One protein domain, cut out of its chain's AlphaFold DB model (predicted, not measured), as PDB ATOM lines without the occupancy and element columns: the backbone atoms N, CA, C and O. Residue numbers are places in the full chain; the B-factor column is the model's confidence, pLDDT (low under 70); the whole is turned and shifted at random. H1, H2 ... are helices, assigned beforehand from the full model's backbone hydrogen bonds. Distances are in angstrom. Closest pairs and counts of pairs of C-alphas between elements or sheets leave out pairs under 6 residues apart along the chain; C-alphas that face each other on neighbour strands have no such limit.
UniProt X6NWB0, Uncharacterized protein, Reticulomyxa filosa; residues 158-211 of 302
ATOM      1  N   GLN A 158     -30.486  51.317  28.711       56.47
ATOM      2  CA  GLN A 158     -29.869  50.060  28.268       56.47
ATOM      3  C   GLN A 158     -28.347  50.141  28.072       56.47
ATOM      4  O   GLN A 158     -27.655  49.169  28.365       56.47
ATOM      5  N   ILE A 159     -27.802  51.294  27.668       61.88
ATOM      6  CA  ILE A 159     -26.342  51.482  27.549       61.88
ATOM      7  C   ILE A 159     -25.666  51.408  28.926       61.88
ATOM      8  O   ILE A 159     -24.618  50.778  29.065       61.88
ATOM      9  N   ASN A 160     -26.302  51.957  29.963       58.66
ATOM     10  CA  ASN A 160     -25.790  51.863  31.332       58.66
ATOM     11  C   ASN A 160     -25.895  50.430  31.877       58.66
ATOM     12  O   ASN A 160     -25.006  49.990  32.599       58.66
ATOM     13  N   LYS A 161     -26.924  49.664  31.481       66.19
ATOM     14  CA  LYS A 161     -26.997  48.227  31.803       66.19
ATOM     15  C   LYS A 161     -25.863  47.434  31.150       66.19
ATOM     16  O   LYS A 161     -25.249  46.611  31.817       66.19
ATOM     17  N   LEU A 162     -25.543  47.709  29.885       70.00
ATOM     18  CA  LEU A 162     -24.425  47.049  29.201       70.00
ATOM     19  C   LEU A 162     -23.064  47.412  29.815       70.00
ATOM     20  O   LEU A 162     -22.193  46.553  29.929       70.00
ATOM     21  N   ALA A 163     -22.880  48.670  30.226       66.81
ATOM     22  CA  ALA A 163     -21.656  49.117  30.887       66.81
ATOM     23  C   ALA A 163     -21.449  48.429  32.249       66.81
ATOM     24  O   ALA A 163     -20.327  48.026  32.557       66.81
ATOM     25  N   ASN A 164     -22.525  48.238  33.018       70.06
ATOM     26  CA  ASN A 164     -22.471  47.536  34.301       70.06
ATOM     27  C   ASN A 164     -22.158  46.043  34.119       70.06
ATOM     28  O   ASN A 164     -21.229  45.549  34.749       70.06
ATOM     29  N   ASN A 165     -22.818  45.358  33.179       72.44
ATOM     30  CA  ASN A 165     -22.536  43.943  32.902       72.44
ATOM     31  C   ASN A 165     -21.071  43.713  32.494       72.44
ATOM     32  O   ASN A 165     -20.443  42.754  32.927       72.44
ATOM     33  N   ARG A 166     -20.488  44.630  31.711       75.25
ATOM     34  CA  ARG A 166     -19.074  44.557  31.319       75.25
ATOM     35  C   ARG A 166     -18.118  44.740  32.505       75.25
ATOM     36  O   ARG A 166     -17.005  44.218  32.476       75.25
ATOM     37  N   SER A 167     -18.517  45.510  33.518       76.00
ATOM     38  CA  SER A 167     -17.747  45.661  34.755       76.00
ATOM     39  C   SER A 167     -17.758  44.367  35.571       76.00
ATOM     40  O   SER A 167     -16.705  43.954  36.058       76.00
ATOM     41  N   ASP A 168     -18.914  43.709  35.660       80.19
ATOM     42  CA  ASP A 168     -19.077  42.450  36.395       80.19
ATOM     43  C   ASP A 168     -18.305  41.301  35.719       80.19
ATOM     44  O   ASP A 168     -17.521  40.613  36.373       80.19
ATOM     45  N   GLU A 169     -18.399  41.172  34.389       75.62
ATOM     46  CA  GLU A 169     -17.624  40.187  33.610       75.62
ATOM     47  C   GLU A 169     -16.105  40.401  33.734       75.62
ATOM     48  O   GLU A 169     -15.321  39.448  33.732       75.62
ATOM     49  N   LYS A 170     -15.657  41.657  33.860       84.31
ATOM     50  CA  LYS A 170     -14.237  41.969  34.059       84.31
ATOM     51  C   LYS A 170     -13.748  41.500  35.433       84.31
ATOM     52  O   LYS A 170     -12.648  40.958  35.516       84.31
ATOM     53  N   ALA A 171     -14.554  41.681  36.480       82.69
ATOM     54  CA  ALA A 171     -14.222  41.219  37.828       82.69
ATOM     55  C   ALA A 171     -14.143  39.683  37.902       82.69
ATOM     56  O   ALA A 171     -13.223  39.142  38.515       82.69
ATOM     57  N   GLU A 172     -15.048  38.978  37.219       83.38
ATOM     58  CA  GLU A 172     -15.024  37.513  37.130       83.38
ATOM     59  C   GLU A 172     -13.780  36.996  36.388       83.38
ATOM     60  O   GLU A 172     -13.125  36.050  36.831       83.38
ATOM     61  N   ASN A 173     -13.388  37.656  35.297       81.62
ATOM     62  CA  ASN A 173     -12.187  37.290  34.546       81.62
ATOM     63  C   ASN A 173     -10.904  37.490  35.374       81.62
ATOM     64  O   ASN A 173      -9.984  36.674  35.330       81.62
ATOM     65  N   GLU A 174     -10.858  38.556  36.176       86.62
ATOM     66  CA  GLU A 174      -9.736  38.831  37.073       86.62
ATOM     67  C   GLU A 174      -9.622  37.765  38.179       86.62
ATOM     68  O   GLU A 174      -8.526  37.260  38.425       86.62
ATOM     69  N   LEU A 175     -10.751  37.318  38.747       86.62
ATOM     70  CA  LEU A 175     -10.799  36.189  39.687       86.62
ATOM     71  C   LEU A 175     -10.290  34.885  39.052       86.62
ATOM     72  O   LEU A 175      -9.418  34.218  39.616       86.62
ATOM     73  N   LEU A 176     -10.759  34.543  37.849       83.94
ATOM     74  CA  LEU A 176     -10.300  33.349  37.128       83.94
ATOM     75  C   LEU A 176      -8.802  33.403  36.808       83.94
ATOM     76  O   LEU A 176      -8.106  32.388  36.888       83.94
ATOM     77  N   ARG A 177      -8.276  34.589  36.485       88.94
ATOM     78  CA  ARG A 177      -6.845  34.790  36.252       88.94
ATOM     79  C   ARG A 177      -6.028  34.548  37.519       88.94
ATOM     80  O   ARG A 177      -4.991  33.890  37.436       88.94
ATOM     81  N   THR A 178      -6.492  35.037  38.670       90.69
ATOM     82  CA  THR A 178      -5.822  34.781  39.956       90.69
ATOM     83  C   THR A 178      -5.853  33.303  40.345       90.69
ATOM     84  O   THR A 178      -4.834  32.770  40.780       90.69
ATOM     85  N   GLU A 179      -6.962  32.601  40.100       85.94
ATOM     86  CA  GLU A 179      -7.065  31.169  40.400       85.94
ATOM     87  C   GLU A 179      -6.152  30.325  39.499       85.94
ATOM     88  O   GLU A 179      -5.499  29.391  39.957       85.94
ATOM     89  N   ASN A 180      -6.020  30.685  38.221       86.12
ATOM     90  CA  ASN A 180      -5.115  29.988  37.308       86.12
ATOM     91  C   ASN A 180      -3.636  30.191  37.693       86.12
ATOM     92  O   ASN A 180      -2.838  29.253  37.647       86.12
ATOM     93  N   GLN A 181      -3.275  31.398  38.145       88.81
ATOM     94  CA  GLN A 181      -1.948  31.659  38.712       88.81
ATOM     95  C   GLN A 181      -1.689  30.789  39.948       88.81
ATOM     96  O   GLN A 181      -0.660  30.117  40.002       88.81
ATOM     97  N   ARG A 182      -2.653  30.710  40.874       93.62
ATOM     98  CA  ARG A 182      -2.581  29.852  42.067       93.62
ATOM     99  C   ARG A 182      -2.367  28.378  41.705       93.62
ATOM    100  O   ARG A 182      -1.437  27.750  42.203       93.62
ATOM    101  N   LEU A 183      -3.167  27.841  40.782       85.50
ATOM    102  CA  LEU A 183      -3.044  26.451  40.320       85.50
ATOM    103  C   LEU A 183      -1.713  26.183  39.604       85.50
ATOM    104  O   LEU A 183      -1.141  25.099  39.729       85.50
ATOM    105  N   THR A 184      -1.192  27.165  38.867       86.00
ATOM    106  CA  THR A 184       0.121  27.067  38.214       86.00
ATOM    107  C   THR A 184       1.243  26.986  39.248       86.00
ATOM    108  O   THR A 184       2.164  26.177  39.106       86.00
ATOM    109  N   GLU A 185       1.164  27.781  40.314       87.81
ATOM    110  CA  GLU A 185       2.109  27.728  41.431       87.81
ATOM    111  C   GLU A 185       2.038  26.390  42.177       87.81
ATOM    112  O   GLU A 185       3.081  25.773  42.402       87.81
ATOM    113  N   GLU A 186       0.837  25.885  42.480       86.69
ATOM    114  CA  GLU A 186       0.641  24.564  43.096       86.69
ATOM    115  C   GLU A 186       1.211  23.435  42.226       86.69
ATOM    116  O   GLU A 186       1.933  22.563  42.719       86.69
ATOM    117  N   ASN A 187       0.966  23.474  40.912       82.94
ATOM    118  CA  ASN A 187       1.510  22.491  39.975       82.94
ATOM    119  C   ASN A 187       3.045  22.527  39.955       82.94
ATOM    120  O   ASN A 187       3.698  21.482  39.994       82.94
ATOM    121  N   ASN A 188       3.633  23.725  39.953       77.88
ATOM    122  CA  ASN A 188       5.081  23.901  39.997       77.88
ATOM    123  C   ASN A 188       5.684  23.395  41.314       77.88
ATOM    124  O   ASN A 188       6.728  22.742  41.293       77.88
ATOM    125  N   GLN A 189       5.027  23.630  42.451       85.38
ATOM    126  CA  GLN A 189       5.455  23.088  43.743       85.38
ATOM    127  C   GLN A 189       5.377  21.557  43.765       85.38
ATOM    128  O   GLN A 189       6.341  20.900  44.163       85.38
ATOM    129  N   MET A 190       4.284  20.970  43.268       73.44
ATOM    130  CA  MET A 190       4.156  19.517  43.126       73.44
ATOM    131  C   MET A 190       5.248  18.929  42.227       73.44
ATOM    132  O   MET A 190       5.837  17.908  42.581       73.44
ATOM    133  N   ARG A 191       5.573  19.585  41.105       72.25
ATOM    134  CA  ARG A 191       6.688  19.184  40.232       72.25
ATOM    135  C   ARG A 191       8.023  19.208  40.969       72.25
ATOM    136  O   ARG A 191       8.767  18.239  40.883       72.25
ATOM    137  N   GLN A 192       8.307  20.255  41.744       78.00
ATOM    138  CA  GLN A 192       9.536  20.331  42.544       78.00
ATOM    139  C   GLN A 192       9.605  19.236  43.617       78.00
ATOM    140  O   GLN A 192      10.674  18.675  43.858       78.00
ATOM    141  N   ILE A 193       8.481  18.906  44.261       79.62
ATOM    142  CA  ILE A 193       8.404  17.805  45.232       79.62
ATOM    143  C   ILE A 193       8.661  16.462  44.535       79.62
ATOM    144  O   ILE A 193       9.465  15.669  45.021       79.62
ATOM    145  N   LEU A 194       8.045  16.225  43.374       70.56
ATOM    146  CA  LEU A 194       8.256  15.020  42.565       70.56
ATOM    147  C   LEU A 194       9.713  14.878  42.102       70.56
ATOM    148  O   LEU A 194      10.275  13.790  42.203       70.56
ATOM    149  N   GLU A 195      10.353  15.966  41.668       71.06
ATOM    150  CA  GLU A 195      11.775  15.974  41.297       71.06
ATOM    151  C   GLU A 195      12.699  15.672  42.490       71.06
ATOM    152  O   GLU A 195      13.726  15.017  42.317       71.06
ATOM    153  N   ARG A 196      12.331  16.098  43.710       77.88
ATOM    154  CA  ARG A 196      13.065  15.758  44.944       77.88
ATOM    155  C   ARG A 196      12.875  14.301  45.359       77.88
ATOM    156  O   ARG A 196      13.833  13.684  45.815       77.88
ATOM    157  N   MET A 197      11.664  13.757  45.219       64.94
ATOM    158  CA  MET A 197      11.370  12.361  45.570       64.94
ATOM    159  C   MET A 197      11.933  11.370  44.542       64.94
ATOM    160  O   MET A 197      12.333  10.267  44.912       64.94
ATOM    161  N   HIS A 198      12.028  11.764  43.270       60.59
ATOM    162  CA  HIS A 198      12.566  10.931  42.197       60.59
ATOM    163  C   HIS A 198      13.485  11.738  41.254       60.59
ATOM    164  O   HIS A 198      13.037  12.212  40.205       60.59
ATOM    165  N   PRO A 199      14.800  11.831  41.547       60.12
ATOM    166  CA  PRO A 199      15.758  12.636  40.772       60.12
ATOM    167  C   PRO A 199      15.855  12.252  39.288       60.12
ATOM    168  O   PRO A 199      16.199  13.079  38.443       60.12
ATOM    169  N   MET A 200      15.513  11.002  38.955       51.66
ATOM    170  CA  MET A 200      15.494  10.487  37.580       51.66
ATOM    171  C   MET A 200      14.408  11.147  36.704       51.66
ATOM    172  O   MET A 200      14.581  11.220  35.492       51.66
ATOM    173  N   TYR A 201      13.334  11.704  37.284       54.03
ATOM    174  CA  TYR A 201      12.282  12.409  36.530       54.03
ATOM    175  C   TYR A 201      12.644  13.859  36.168       54.03
ATOM    176  O   TYR A 201      12.150  14.384  35.166       54.03
ATOM    177  N   GLY A 202      13.564  14.492  36.908       49.97
ATOM    178  CA  GLY A 202      14.036  15.850  36.609       49.97
ATOM    179  C   GLY A 202      14.835  15.950  35.301       49.97
ATOM    180  O   GLY A 202      14.886  17.011  34.677       49.97
ATOM    181  N   GLN A 203      15.426  14.842  34.835       53.75
ATOM    182  CA  GLN A 203      16.125  14.793  33.544       53.75
ATOM    183  C   GLN A 203      15.169  14.575  32.361       53.75
ATOM    184  O   GLN A 203      15.342  15.217  31.323       53.75
ATOM    185  N   SER A 204      14.120  13.761  32.521       53.69
ATOM    186  CA  SER A 204      13.114  13.530  31.470       53.69
ATOM    187  C   SER A 204      12.184  14.733  31.261       53.69
ATOM    188  O   SER A 204      11.891  15.082  30.118       53.69
ATOM    189  N   SER A 205      11.783  15.437  32.330       50.16
ATOM    190  CA  SER A 205      10.955  16.654  32.214       50.16
ATOM    191  C   SER A 205      11.704  17.811  31.536       50.16
ATOM    192  O   SER A 205      11.129  18.536  30.722       50.16
ATOM    193  N   LYS A 206      13.009  17.973  31.806       51.47
ATOM    194  CA  LYS A 206      13.846  18.998  31.151       51.47
ATOM    195  C   LYS A 206      14.134  18.702  29.674       51.47
ATOM    196  O   LYS A 206      14.389  19.637  28.917       51.47
ATOM    197  N   GLN A 207      14.081  17.439  29.242       52.56
ATOM    198  CA  GLN A 207      14.230  17.074  27.827       52.56
ATOM    199  C   GLN A 207      12.947  17.266  27.004       52.56
ATOM    200  O   GLN A 207      13.058  17.550  25.812       52.56
ATOM    201  N   LEU A 208      11.756  17.170  27.610       48.28
ATOM    202  CA  LEU A 208      10.503  17.468  26.903       48.28
ATOM    203  C   LEU A 208      10.374  18.968  26.581       48.28
ATOM    204  O   LEU A 208      10.051  19.322  25.452       48.28
ATOM    205  N   LEU A 209      10.724  19.847  27.527       46.91
ATOM    206  CA  LEU A 209      10.630  21.304  27.342       46.91
ATOM    207  C   LEU A 209      11.655  21.857  26.335       46.91
ATOM    208  O   LEU A 209      11.341  22.765  25.573       46.91
ATOM    209  N   LYS A 210      12.853  21.262  26.234       47.34
ATOM    210  CA  LYS A 210      13.836  21.659  25.206       47.34
ATOM    211  C   LYS A 210      13.425  21.297  23.772       47.34
ATOM    212  O   LYS A 210      14.000  21.853  22.839       47.34
ATOM    213  N   LYS A 211      12.469  20.381  23.566       51.22
ATOM    214  CA  LYS A 211      11.962  20.050  22.222       51.22
ATOM    215  C   LYS A 211      10.887  21.018  21.722       51.22
ATOM    216  O   LYS A 211      10.751  21.151  20.510       51.22
TER     217      LYS A 211
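Overview. This is residues 158 to 211 of the 302 residues of an uncharacterized protein of Reticulomyxa filosa (UniProt X6NWB0). What shape does the model have? One long helix, H1, makes nearly the whole length, and a short helix, H2, turns back from its far end, so that the two meet at a corner like a lopsided V. What is it built of? The printed part has 54 residues with two named helices, H1 then H2, and no named strand; the class is all helix. How compact is it? It is extended, with a radius of gyration of the C-alphas of 19.7 A and spans of 61 by 24 by 6 A.

Arrangement. How do the two helices meet? H1, residues 158 to 197, and H2, residues 199 to 211, only just touch, with 3 pairs of C-alphas within 8 A, and they touch only at the corner by their link. H1 touches H2 with residues 194 to 195 alone, and H2 touches H1 with residues 201 to 202 alone; the closest C-alphas of the two helices are those of Glu 195 and Gly 202, 5.2 A apart. How are they directed? They run opposite ways at a steep tilt of 48 degrees. Are their backbones within hydrogen-bond range? In H1 every O i to N i+4 pair is, while in H2 5 of 9 are.

Along the chain. Where does H1 run? It goes from C-alpha 158 at (-29.869, 50.060, 28.268) to C-alpha 197 at (11.370, 12.361, 45.570), 58.5 A. Where does H2 run? It goes from C-alpha 199 at (15.758, 12.636, 40.772) to C-alpha 211 at (11.962, 20.050, 22.222), 20.3 A.

Size, cuts and confidence. How large is it? The two C-alphas farthest apart, those of Gln 158 and Met 200, are 60.9 A apart. Is there a cut or a long link? The printed part has no cut, and the link from H1 to H2 is tight, with 1 residue. Where is confidence low? The pLDDT is under 70 at residues 158 to 161, 163 and 197 to 211.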